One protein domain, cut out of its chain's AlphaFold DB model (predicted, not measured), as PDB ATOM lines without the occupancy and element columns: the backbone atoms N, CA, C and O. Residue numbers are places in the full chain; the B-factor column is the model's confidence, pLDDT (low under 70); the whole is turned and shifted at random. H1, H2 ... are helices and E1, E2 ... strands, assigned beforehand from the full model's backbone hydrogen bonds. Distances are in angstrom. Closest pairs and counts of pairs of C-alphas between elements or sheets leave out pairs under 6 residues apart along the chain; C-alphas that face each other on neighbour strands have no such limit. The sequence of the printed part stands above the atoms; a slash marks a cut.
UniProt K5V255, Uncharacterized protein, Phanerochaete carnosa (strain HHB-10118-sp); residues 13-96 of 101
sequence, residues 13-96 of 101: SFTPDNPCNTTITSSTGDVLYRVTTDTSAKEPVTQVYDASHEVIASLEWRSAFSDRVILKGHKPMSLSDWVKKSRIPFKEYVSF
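This is residues 13 to 96 of the 101 residues of an uncharacterized protein of Phanerochaete carnosa (strain HHB-10118-sp) (UniProt K5V255). A single ribbon-like sheet of six antiparallel strands, E1 to E6 side by side in chain order, twists strongly and curls from edge to edge; beyond its E6 edge come the one-turn helix H1 and then an arm, residues 83 to 96, that runs out and folds back. In that arm residues 87 to 92 stick out free at its far end. The printed part has 84 residues, with six named strands followed by one named helix; under half of the residues are in named elements, and the class is mostly strand. The whole is only just loose, close to compact, with a radius of gyration of the C-alphas of 14.7 A, and it spans 40 by 33 by 26 A.

E1, residues 13 to 15, begins with C-alpha 13 at (143.079, 159.036, 134.196). E2 is residues 22 to 26, 13.2 A long, and E3, residues 31 to 38, is the longest strand at 20.7 A. E4 is residues 45 to 49, 12.8 A long, and E5 is residues 55 to 60, 13.4 A long. E6, residues 68 to 71, is 10.1 A long and ends with C-alpha 71 at (124.034, 158.863, 145.431). H1, residues 79 to 82, ends with C-alpha 82 at (121.185, 167.993, 140.458).

E1 to E6 form a meander, each strand the antiparallel neighbour of the one before, and each successive pair is a hairpin. E1 and E2 stand at 150 degrees, with N 13 and O 25 3.0 A apart, within hydrogen-bond range. E2 and E3 have N 24 and O 33 at 2.8 A; E3 and E4 have N 36 and O 47 at 3.0 A. E4 and E5 have N 46 and O 59 at 2.9 A. E5 and E6, at 174 degrees, have N 58 and O 70 at 2.8 A. The edge strands are E1 and E6, which are apart. Across the sheet the strands' lines turn by 64 degrees, and the way across it turns by 70 degrees. H1 is on the sheet but only grazes it; the closest C-alphas of E6 and H1 are those of Arg 68 and Leu 79, 5.6 A apart. H1 is too short for an O i to N i+4 pair; its one O i to N i+3 pair is within range. Residues 68 to 69 of E6 pair antiparallel with residues 77 to 78, and residues 84 to 85 pair antiparallel with residues 94 to 95.

The two C-alphas farthest apart, those of Ser 52 and Pro 89, are 42.6 A apart. The printed part has no cut, and no link is long. The mean pLDDT of the printed part is 90.0; residues 85 to 93 are under 70.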
ATOM      1  N   SER A  13     142.909 159.764 135.459       96.25
ATOM      2  CA  SER A  13     143.079 159.036 134.196       96.25
ATOM      3  C   SER A  13     141.963 158.018 134.004       96.25
ATOM      4  O   SER A  13     141.608 157.310 134.940       96.25
ATOM      5  N   PHE A  14     141.420 157.935 132.791       97.44
ATOM      6  CA  PHE A  14     140.284 157.082 132.441       97.44
ATOM      7  C   PHE A  14     140.782 155.990 131.494       97.44
ATOM      8  O   PHE A  14     141.285 156.294 130.415       97.44
ATOM      9  N   THR A  15     140.696 154.721 131.899       96.44
ATOM     10  CA  THR A  15     141.133 153.587 131.067       96.44
ATOM     11  C   THR A  15     140.090 152.457 131.042       96.44
ATOM     12  O   THR A  15     139.833 151.848 132.083       96.44
ATOM     13  N   PRO A  16     139.498 152.131 129.875       96.88
ATOM     14  CA  PRO A  16     139.643 152.838 128.596       96.88
ATOM     15  C   PRO A  16     139.064 154.261 128.650       96.88
ATOM     16  O   PRO A  16     138.355 154.616 129.595       96.88
ATOM     17  N   ASP A  17     139.341 155.058 127.617       95.56
ATOM     18  CA  ASP A  17     138.743 156.384 127.407       95.56
ATOM     19  C   ASP A  17     137.268 156.254 126.977       95.56
ATOM     20  O   ASP A  17     136.872 156.488 125.836       95.56
ATOM     21  N   ASN A  18     136.455 155.733 127.892       94.50
ATOM     22  CA  ASN A  18     135.024 155.550 127.744       94.50
ATOM     23  C   ASN A  18     134.370 155.784 129.112       94.50
ATOM     24  O   ASN A  18     134.310 154.856 129.916       94.50
ATOM     25  N   PRO A  19     133.830 156.976 129.395       91.31
ATOM     26  CA  PRO A  19     133.317 157.314 130.723       91.31
ATOM     27  C   PRO A  19     132.168 156.410 131.196       91.31
ATOM     28  O   PRO A  19     131.903 156.349 132.389       91.31
ATOM     29  N   CYS A  20     131.502 155.684 130.292       94.88
ATOM     30  CA  CYS A  20     130.446 154.735 130.646       94.88
ATOM     31  C   CYS A  20     130.997 153.378 131.117       94.88
ATOM     32  O   CYS A  20     130.289 152.637 131.796       94.88
ATOM     33  N   ASN A  21     132.229 153.033 130.737       97.25
ATOM     34  CA  ASN A  21     132.883 151.758 131.029       97.25
ATOM     35  C   ASN A  21     134.395 151.980 131.166       97.25
ATOM     36  O   ASN A  21     135.144 151.787 130.209       97.25
ATOM     37  N   THR A  22     134.838 152.419 132.341       98.31
ATOM     38  CA  THR A  22     136.228 152.826 132.581       98.31
ATOM     39  C   THR A  22     136.675 152.540 134.006       98.31
ATOM     40  O   THR A  22     135.864 152.404 134.921       98.31
ATOM     41  N   THR A  23     137.984 152.475 134.201       97.94
ATOM     42  CA  THR A  23     138.616 152.579 135.514       97.94
ATOM     43  C   THR A  23     139.228 153.966 135.636       97.94
ATOM     44  O   THR A  23     139.999 154.375 134.766       97.94
ATOM     45  N   ILE A  24     138.877 154.678 136.706       97.56
ATOM     46  CA  ILE A  24     139.409 156.002 137.020       97.56
ATOM     47  C   ILE A  24     140.548 155.828 138.022       97.56
ATOM     48  O   ILE A  24     140.334 155.318 139.128       97.56
ATOM     49  N   THR A  25     141.747 156.261 137.645       97.12
ATOM     50  CA  THR A  25     142.948 156.179 138.482       97.12
ATOM     51  C   THR A  25     143.506 157.554 138.835       97.12
ATOM     52  O   THR A  25     143.297 158.537 138.117       97.12
ATOM     53  N   SER A  26     144.214 157.627 139.962       95.12
ATOM     54  CA  SER A  26     144.981 158.808 140.364       95.12
ATOM     55  C   SER A  26     146.230 158.996 139.489       95.12
ATOM     56  O   SER A  26     146.645 158.102 138.747       95.12
ATOM     57  N   SER A  27     146.901 160.141 139.642       93.88
ATOM     58  CA  SER A  27     148.223 160.382 139.036       93.88
ATOM     59  C   SER A  27     149.312 159.383 139.468       93.88
ATOM     60  O   SER A  27     150.279 159.190 138.734       93.88
ATOM     61  N   THR A  28     149.151 158.724 140.620       93.56
ATOM     62  CA  THR A  28     150.049 157.670 141.125       93.56
ATOM     63  C   THR A  28     149.697 156.277 140.600       93.56
ATOM     64  O   THR A  28     150.456 155.337 140.821       93.56
ATOM     65  N   GLY A  29     148.585 156.139 139.868       92.81
ATOM     66  CA  GLY A  29     148.106 154.870 139.318       92.81
ATOM     67  C   GLY A  29     147.154 154.098 140.233       92.81
ATOM     68  O   GLY A  29     146.710 153.014 139.856       92.81
ATOM     69  N   ASP A  30     146.800 154.644 141.399       95.12
ATOM     70  CA  ASP A  30     145.863 154.003 142.321       95.12
ATOM     71  C   ASP A  30     144.455 153.995 141.722       95.12
ATOM     72  O   ASP A  30     143.979 155.011 141.210       95.12
ATOM     73  N   VAL A  31     143.768 152.853 141.795       95.94
ATOM     74  CA  VAL A  31     142.372 152.741 141.360       95.94
ATOM     75  C   VAL A  31     141.483 153.448 142.371       95.94
ATOM     76  O   VAL A  31     141.359 153.011 143.513       95.94
ATOM     77  N   LEU A  32     140.846 154.531 141.933       96.31
ATOM     78  CA  LEU A  32     139.926 155.303 142.763       96.31
ATOM     79  C   LEU A  32     138.492 154.827 142.557       96.31
ATOM     80  O   LEU A  32     137.766 154.603 143.526       96.31
ATOM     81  N   TYR A  33     138.106 154.642 141.292       97.75
ATOM     82  CA  TYR A  33     136.753 154.246 140.929       97.75
ATOM     83  C   TYR A  33     136.731 153.295 139.743       97.75
ATOM     84  O   TYR A  33     137.579 153.346 138.850       97.75
ATOM     85  N   ARG A  34     135.684 152.476 139.690       98.31
ATOM     86  CA  ARG A  34     135.306 151.725 138.491       98.31
ATOM     87  C   ARG A  34     133.933 152.183 138.036       98.31
ATOM     88  O   ARG A  34     133.032 152.316 138.856       98.31
ATOM     89  N   VAL A  35     133.763 152.384 136.738       98.44
ATOM     90  CA  VAL A  35     132.494 152.762 136.120       98.44
ATOM     91  C   VAL A  35     132.080 151.676 135.144       98.44
ATOM     92  O   VAL A  35     132.881 151.259 134.308       98.44
ATOM     93  N   THR A  36     130.839 151.215 135.244       98.00
ATOM     94  CA  THR A  36     130.265 150.245 134.305       98.00
ATOM     95  C   THR A  36     128.852 150.645 133.940       98.00
ATOM     96  O   THR A  36     128.099 151.090 134.803       98.00
ATOM     97  N   THR A  37     128.469 150.433 132.687       97.94
ATOM     98  CA  THR A  37     127.099 150.660 132.226       97.94
ATOM     99  C   THR A  37     126.471 149.349 131.797       97.94
ATOM    100  O   THR A  37     126.963 148.694 130.880       97.94
ATOM    101  N   ASP A  38     125.373 148.985 132.453       96.44
ATOM    102  CA  ASP A  38     124.528 147.867 132.059       96.44
ATOM    103  C   ASP A  38     123.436 148.366 131.108       96.44
ATOM    104  O   ASP A  38     122.579 149.167 131.482       96.44
ATOM    105  N   THR A  39     123.482 147.897 129.862       94.94
ATOM    106  CA  THR A  39     122.506 148.218 128.811       94.94
ATOM    107  C   THR A  39     121.533 147.069 128.535       94.94
ATOM    108  O   THR A  39     120.823 147.105 127.533       94.94
ATOM    109  N   SER A  40     121.535 146.012 129.352       92.75
ATOM    110  CA  SER A  40     120.659 144.847 129.166       92.75
ATOM    111  C   SER A  40     119.224 145.097 129.644       92.75
ATOM    112  O   SER A  40     118.283 144.465 129.158       92.75
ATOM    113  N   ALA A  41     119.048 146.034 130.578       88.56
ATOM    114  CA  ALA A  41     117.750 146.459 131.078       88.56
ATOM    115  C   ALA A  41     117.039 147.420 130.108       88.56
ATOM    116  O   ALA A  41     117.649 148.026 129.230       88.56
ATOM    117  N   LYS A  42     115.725 147.594 130.307       90.31
ATOM    118  CA  LYS A  42     114.907 148.537 129.524       90.31
ATOM    119  C   LYS A  42     115.448 149.971 129.594       90.31
ATOM    120  O   LYS A  42     115.463 150.660 128.581       90.31
ATOM    121  N   GLU A  43     115.843 150.404 130.785       92.75
ATOM    122  CA  GLU A  43     116.514 151.682 131.007       92.75
ATOM    123  C   GLU A  43     117.958 151.352 131.424       92.75
ATOM    124  O   GLU A  43     118.143 150.695 132.456       92.75
ATOM    125  N   PRO A  44     118.973 151.721 130.621       96.56
ATOM    126  CA  PRO A  44     120.370 151.486 130.963       96.56
ATOM    127  C   PRO A  44     120.776 152.152 132.280       96.56
ATOM    128  O   PRO A  44     120.265 153.218 132.633       96.56
ATOM    129  N   VAL A  45     121.728 151.550 132.995       97.25
ATOM    130  CA  VAL A  45     122.231 152.091 134.265       97.25
ATOM    131  C   VAL A  45     123.751 152.118 134.272       97.25
ATOM    132  O   VAL A  45     124.402 151.079 134.181       97.25
ATOM    133  N   THR A  46     124.320 153.307 134.448       98.00
ATOM    134  CA  THR A  46     125.739 153.488 134.772       98.00
ATOM    135  C   THR A  46     125.921 153.452 136.284       98.00
ATOM    136  O   THR A  46     125.223 154.157 137.008       98.00
ATOM    137  N   GLN A  47     126.861 152.656 136.779       98.12
ATOM    138  CA  GLN A  47     127.194 152.542 138.199       98.12
ATOM    139  C   GLN A  47     128.656 152.916 138.427       98.12
ATOM    140  O   GLN A  47     129.528 152.525 137.652       98.12
ATOM    141  N   VAL A  48     128.908 153.656 139.505       98.06
ATOM    142  CA  VAL A  48     130.248 154.021 139.972       98.06
ATOM    143  C   VAL A  48     130.526 153.271 141.267       98.06
ATOM    144  O   VAL A  48     129.774 153.388 142.237       98.06
ATOM    145  N   TYR A  49     131.613 152.509 141.267       98.25
ATOM    146  CA  TYR A  49     132.092 151.725 142.396       98.25
ATOM    147  C   TYR A  49     133.308 152.397 143.019       98.25
ATOM    148  O   TYR A  49     134.166 152.896 142.288       98.25
ATOM    149  N   ASP A  50     133.402 152.364 144.346       96.56
ATOM    150  CA  ASP A  50     134.628 152.716 145.062       96.56
ATOM    151  C   ASP A  50     135.665 151.573 145.036       96.56
ATOM    152  O   ASP A  50     135.437 150.492 144.480       96.56
ATOM    153  N   ALA A  51     136.822 151.808 145.662       92.19
ATOM    154  CA  ALA A  51     137.891 150.820 145.801       92.19
ATOM    155  C   ALA A  51     137.490 149.563 146.606       92.19
ATOM    156  O   ALA A  51     138.152 148.535 146.491       92.19
ATOM    157  N   SER A  52     136.405 149.619 147.388       95.00
ATOM    158  CA  SER A  52     135.840 148.470 148.114       95.00
ATOM    159  C   SER A  52     134.816 147.690 147.281       95.00
ATOM    160  O   SER A  52     134.193 146.766 147.795       95.00
ATOM    161  N   HIS A  53     134.638 148.045 146.003       94.31
ATOM    162  CA  HIS A  53     133.620 147.500 145.103       94.31
ATOM    163  C   HIS A  53     132.173 147.788 145.525       94.31
ATOM    164  O   HIS A  53     131.247 147.129 145.047       94.31
ATOM    165  N   GLU A  54     131.957 148.810 146.350       97.06
ATOM    166  CA  GLU A  54     130.626 149.262 146.735       97.06
ATOM    167  C   GLU A  54     130.122 150.322 145.754       97.06
ATOM    168  O   GLU A  54     130.864 151.222 145.357       97.06
ATOM    169  N   VAL A  55     128.843 150.258 145.374       97.31
ATOM    170  CA  VAL A  55     128.229 151.288 144.523       97.31
ATOM    171  C   VAL A  55     128.046 152.566 145.341       97.31
ATOM    172  O   VAL A  55     127.292 152.587 146.316       97.31
ATOM    173  N   ILE A  56     128.711 153.641 144.926       96.94
ATOM    174  CA  ILE A  56     128.619 154.959 145.570       96.94
ATOM    175  C   ILE A  56     127.702 155.924 144.818       96.94
ATOM    176  O   ILE A  56     127.166 156.858 145.415       96.94
ATOM    177  N   ALA A  57     127.489 155.683 143.524       96.25
ATOM    178  CA  ALA A  57     126.565 156.444 142.699       96.25
ATOM    179  C   ALA A  57     126.043 155.608 141.525       96.25
ATOM    180  O   ALA A  57     126.724 154.699 141.042       96.25
ATOM    181  N   SER A  58     124.857 155.945 141.026       96.88
ATOM    182  CA  SER A  58     124.352 155.446 139.751       96.88
ATOM    183  C   SER A  58     123.579 156.507 138.970       96.88
ATOM    184  O   SER A  58     123.030 157.458 139.534       96.88
ATOM    185  N   LEU A  59     123.555 156.329 137.652       97.00
ATOM    186  CA  LEU A  59     122.817 157.133 136.692       97.00
ATOM    187  C   LEU A  59     121.950 156.196 135.851       97.00
ATOM    188  O   LEU A  59     122.468 155.394 135.078       97.00
ATOM    189  N   GLU A  60     120.638 156.298 136.004       96.75
ATOM    190  CA  GLU A  60     119.668 155.584 135.175       96.75
ATOM    191  C   GLU A  60     119.233 156.469 134.016       96.75
ATOM    192  O   GLU A  60     118.781 157.603 134.218       96.75
ATOM    193  N   TRP A  61     119.365 155.925 132.812       95.56
ATOM    194  CA  TRP A  61     119.164 156.635 131.561       95.56
ATOM    195  C   TRP A  61     117.706 156.487 131.166       95.56
ATOM    196  O   TRP A  61     117.276 155.392 130.810       95.56
ATOM    197  N   ARG A  62     116.933 157.570 131.277       94.00
ATOM    198  CA  ARG A  62     115.477 157.518 131.128       94.00
ATOM    199  C   ARG A  62     115.064 158.078 129.777       94.00
ATOM    200  O   ARG A  62     115.328 159.228 129.458       94.00
ATOM    201  N   SER A  63     114.327 157.290 129.003       87.38
ATOM    202  CA  SER A  63     113.876 157.704 127.662       87.38
ATOM    203  C   SER A  63     112.858 158.860 127.656       87.38
ATOM    204  O   SER A  63     112.937 159.763 126.826       87.38
ATOM    205  N   ALA A  64     111.882 158.836 128.568       88.31
ATOM    206  CA  ALA A  64     110.751 159.776 128.580       88.31
ATOM    207  C   ALA A  64     110.881 160.926 129.599       88.31
ATOM    208  O   ALA A  64     110.033 161.816 129.642       88.31
ATOM    209  N   PHE A  65     111.909 160.902 130.448       89.56
ATOM    210  CA  PHE A  65     112.105 161.854 131.543       89.56
ATOM    211  C   PHE A  65     113.584 162.212 131.656       89.56
ATOM    212  O   PHE A  65     114.419 161.522 131.095       89.56
ATOM    213  N   SER A  66     113.922 163.246 132.432       91.56
ATOM    214  CA  SER A  66     115.321 163.444 132.827       91.56
ATOM    215  C   SER A  66     115.863 162.167 133.473       91.56
ATOM    216  O   SER A  66     115.177 161.557 134.306       91.56
ATOM    217  N   ASP A  67     117.112 161.842 133.142       95.19
ATOM    218  CA  ASP A  67     117.886 160.785 133.790       95.19
ATOM    219  C   ASP A  67     117.828 160.920 135.305       95.19
ATOM    220  O   ASP A  67     117.634 162.018 135.844       95.19
ATOM    221  N   ARG A  68     117.966 159.796 136.000       95.94
ATOM    222  CA  ARG A  68     117.850 159.736 137.454       95.94
ATOM    223  C   ARG A  68     119.209 159.446 138.070       95.94
ATOM    224  O   ARG A  68     119.818 158.425 137.776       95.94
ATOM    225  N   VAL A  69     119.647 160.340 138.947       95.44
ATOM    226  CA  VAL A  69     120.891 160.230 139.712       95.44
ATOM    227  C   VAL A  69     120.565 159.678 141.090       95.44
ATOM    228  O   VAL A  69     119.605 160.108 141.737       95.44
ATOM    229  N   ILE A  70     121.371 158.728 141.547       95.19
ATOM    230  CA  ILE A  70     121.268 158.128 142.875       95.19
ATOM    231  C   ILE A  70     122.659 158.171 143.498       95.19
ATOM    232  O   ILE A  70     123.592 157.602 142.946       95.19
ATOM    233  N   LEU A  71     122.797 158.836 144.644       93.50
ATOM    234  CA  LEU A  71     124.034 158.863 145.431       93.50
ATOM    235  C   LEU A  71     123.843 158.011 146.687       93.50
ATOM    236  O   LEU A  71     122.762 158.013 147.284       93.50
ATOM    237  N   LYS A  72     124.879 157.278 147.103       92.94
ATOM    238  CA  LYS A  72     124.832 156.422 148.297       92.94
ATOM    239  C   LYS A  72     124.431 157.243 149.524       92.94
ATOM    240  O   LYS A  72     125.067 158.235 149.850       92.94
ATOM    241  N   GLY A  73     123.362 156.817 150.197       90.56
ATOM    242  CA  GLY A  73     122.821 157.500 151.377       90.56
ATOM    243  C   GLY A  73     121.852 158.654 151.088       90.56
ATOM    244  O   GLY A  73     121.290 159.201 152.034       90.56
ATOM    245  N   HIS A  74     121.591 158.995 149.822       90.12
ATOM    246  CA  HIS A  74     120.681 160.078 149.437       90.12
ATOM    247  C   HIS A  74     119.446 159.566 148.689       90.12
ATOM    248  O   HIS A  74     119.414 158.458 148.148       90.12
ATOM    249  N   LYS A  75     118.393 160.393 148.652       92.69
ATOM    250  CA  LYS A  75     117.199 160.098 147.850       92.69
ATOM    251  C   LYS A  75     117.514 160.275 146.357       92.69
ATOM    252  O   LYS A  75     118.200 161.234 146.008       92.69
ATOM    253  N   PRO A  76     116.973 159.416 145.471       94.75
ATOM    254  CA  PRO A  76     117.073 159.616 144.030       94.75
ATOM    255  C   PRO A  76     116.543 160.986 143.604       94.75
ATOM    256  O   PRO A  76     115.511 161.436 144.108       94.75
ATOM    257  N   MET A  77     117.193 161.606 142.625       94.75
ATOM    258  CA  MET A  77     116.743 162.870 142.041       94.75
ATOM    259  C   MET A  77     116.943 162.909 140.531       94.75
ATOM    260  O   MET A  77     117.666 162.092 139.964       94.75
ATOM    261  N   SER A  78     116.274 163.845 139.859       94.12
ATOM    262  CA  SER A  78     116.494 164.042 138.429       94.12
ATOM    263  C   SER A  78     117.863 164.681 138.184       94.12
ATOM    264  O   SER A  78     118.307 165.543 138.945       94.12
ATOM    265  N   LEU A  79     118.525 164.300 137.094       91.12
ATOM    266  CA  LEU A  79     119.773 164.911 136.650       91.12
ATOM    267  C   LEU A  79     119.597 166.423 136.461       91.12
ATOM    268  O   LEU A  79     120.468 167.189 136.850       91.12
ATOM    269  N   SER A  80     118.442 166.872 135.958       88.62
ATOM    270  CA  SER A  80     118.110 168.299 135.845       88.62
ATOM    271  C   SER A  80     117.929 169.031 137.181       88.62
ATOM    272  O   SER A  80     118.021 170.264 137.239       88.62
ATOM    273  N   ASP A  81     117.639 168.306 138.263       87.94
ATOM    274  CA  ASP A  81     117.590 168.868 139.611       87.94
ATOM    275  C   ASP A  81     118.967 168.976 140.232       87.94
ATOM    276  O   ASP A  81     119.260 169.984 140.875       87.94
ATOM    277  N   TRP A  82     119.817 167.991 139.972       86.44
ATOM    278  CA  TRP A  82     121.185 167.993 140.458       86.44
ATOM    279  C   TRP A  82     122.076 168.982 139.701       86.44
ATOM    280  O   TRP A  82     122.818 169.756 140.301       86.44
ATOM    281  N   VAL A  83     121.967 168.993 138.375       86.00
ATOM    282  CA  VAL A  83     122.833 169.736 137.466       86.00
ATOM    283  C   VAL A  83     122.083 170.954 136.941       86.00
ATOM    284  O   VAL A  83     121.202 170.857 136.081       86.00
ATOM    285  N   LYS A  84     122.430 172.136 137.455       81.19
ATOM    286  CA  LYS A  84     121.806 173.400 137.051       81.19
ATOM    287  C   LYS A  84     122.675 174.110 136.021       81.19
ATOM    288  O   LYS A  84     123.840 174.422 136.265       81.19
ATOM    289  N   LYS A  85     122.084 174.410 134.863       67.38
ATOM    290  CA  LYS A  85     122.675 175.349 133.902       67.38
ATOM    291  C   LYS A  85     122.663 176.742 134.521       67.38
ATOM    292  O   LYS A  85     121.629 177.170 135.045       67.38
ATOM    293  N   SER A  86     123.788 177.443 134.446       64.38
ATOM    294  CA  SER A  86     123.855 178.824 134.908       64.38
ATOM    295  C   SER A  86     122.886 179.708 134.108       64.38
ATOM    296  O   SER A  86     122.674 179.530 132.902       64.38
ATOM    297  N   ARG A  87     122.225 180.641 134.803       60.78
ATOM    298  CA  ARG A  87     121.333 181.624 134.176       60.78
ATOM    299  C   ARG A  87     122.179 182.756 133.575       60.78
ATOM    300  O   ARG A  87     123.279 183.039 134.039       60.78
ATOM    301  N   ILE A  88     121.668 183.361 132.500       54.62
ATOM    302  CA  ILE A  88     122.295 184.444 131.712       54.62
ATOM    303  C   ILE A  88     122.958 185.489 132.636       54.62
ATOM    304  O   ILE A  88     122.320 185.884 133.613       54.62
ATOM    305  N   PRO A  89     124.193 185.952 132.337       49.88
ATOM    306  CA  PRO A  89     124.891 185.877 131.043       49.88
ATOM    307  C   PRO A  89     125.778 184.641 130.823       49.88
ATOM    308  O   PRO A  89     126.255 184.432 129.712       49.88
ATOM    309  N   PHE A  90     125.961 183.780 131.821       52.97
ATOM    310  CA  PHE A  90     126.950 182.702 131.760       52.97
ATOM    311  C   PHE A  90     126.311 181.381 131.308       52.97
ATOM    312  O   PHE A  90     125.927 180.564 132.137       52.97
ATOM    313  N   LYS A  91     126.152 181.180 129.991       57.31
ATOM    314  CA  LYS A  91     125.585 179.940 129.403       57.31
ATOM    315  C   LYS A  91     126.587 178.784 129.271       57.31
ATOM    316  O   LYS A  91     126.177 177.678 128.935       57.31
ATOM    317  N   GLU A  92     127.868 179.037 129.516       66.94
ATOM    318  CA  GLU A  92     128.953 178.065 129.304       66.94
ATOM    319  C   GLU A  92     129.253 177.210 130.539       66.94
ATOM    320  O   GLU A  92     130.026 176.260 130.461       66.94
ATOM    321  N   TYR A  93     128.620 177.515 131.675       69.81
ATOM    322  CA  TYR A  93     128.937 176.891 132.953       69.81
ATOM    323  C   TYR A  93     127.763 176.087 133.502       69.81
ATOM    324  O   TYR A  93     126.585 176.455 133.394       69.81
ATOM    325  N   VAL A  94     128.125 174.984 134.139       70.00
ATOM    326  CA  VAL A  94     127.231 174.074 134.839       70.00
ATOM    327  C   VAL A  94     127.632 174.076 136.308       70.00
ATOM    328  O   VAL A  94     128.816 174.000 136.622       70.00
ATOM    329  N   SER A  95     126.652 174.170 137.203       76.56
ATOM    330  CA  SER A  95     126.863 174.074 138.648       76.56
ATOM    331  C   SER A  95     126.089 172.891 139.213       76.56
ATOM    332  O   SER A  95     124.931 172.677 138.839       76.56
ATOM    333  N   PHE A  96     126.695 172.182 140.154       75.38
ATOM    334  CA  PHE A  96     126.052 171.150 140.954       75.38
ATOM    335  C   PHE A  96     126.347 171.424 142.436       75.38
ATOM    336  O   PHE A  96     127.439 171.885 142.766       75.38
TER     337      PHE A  96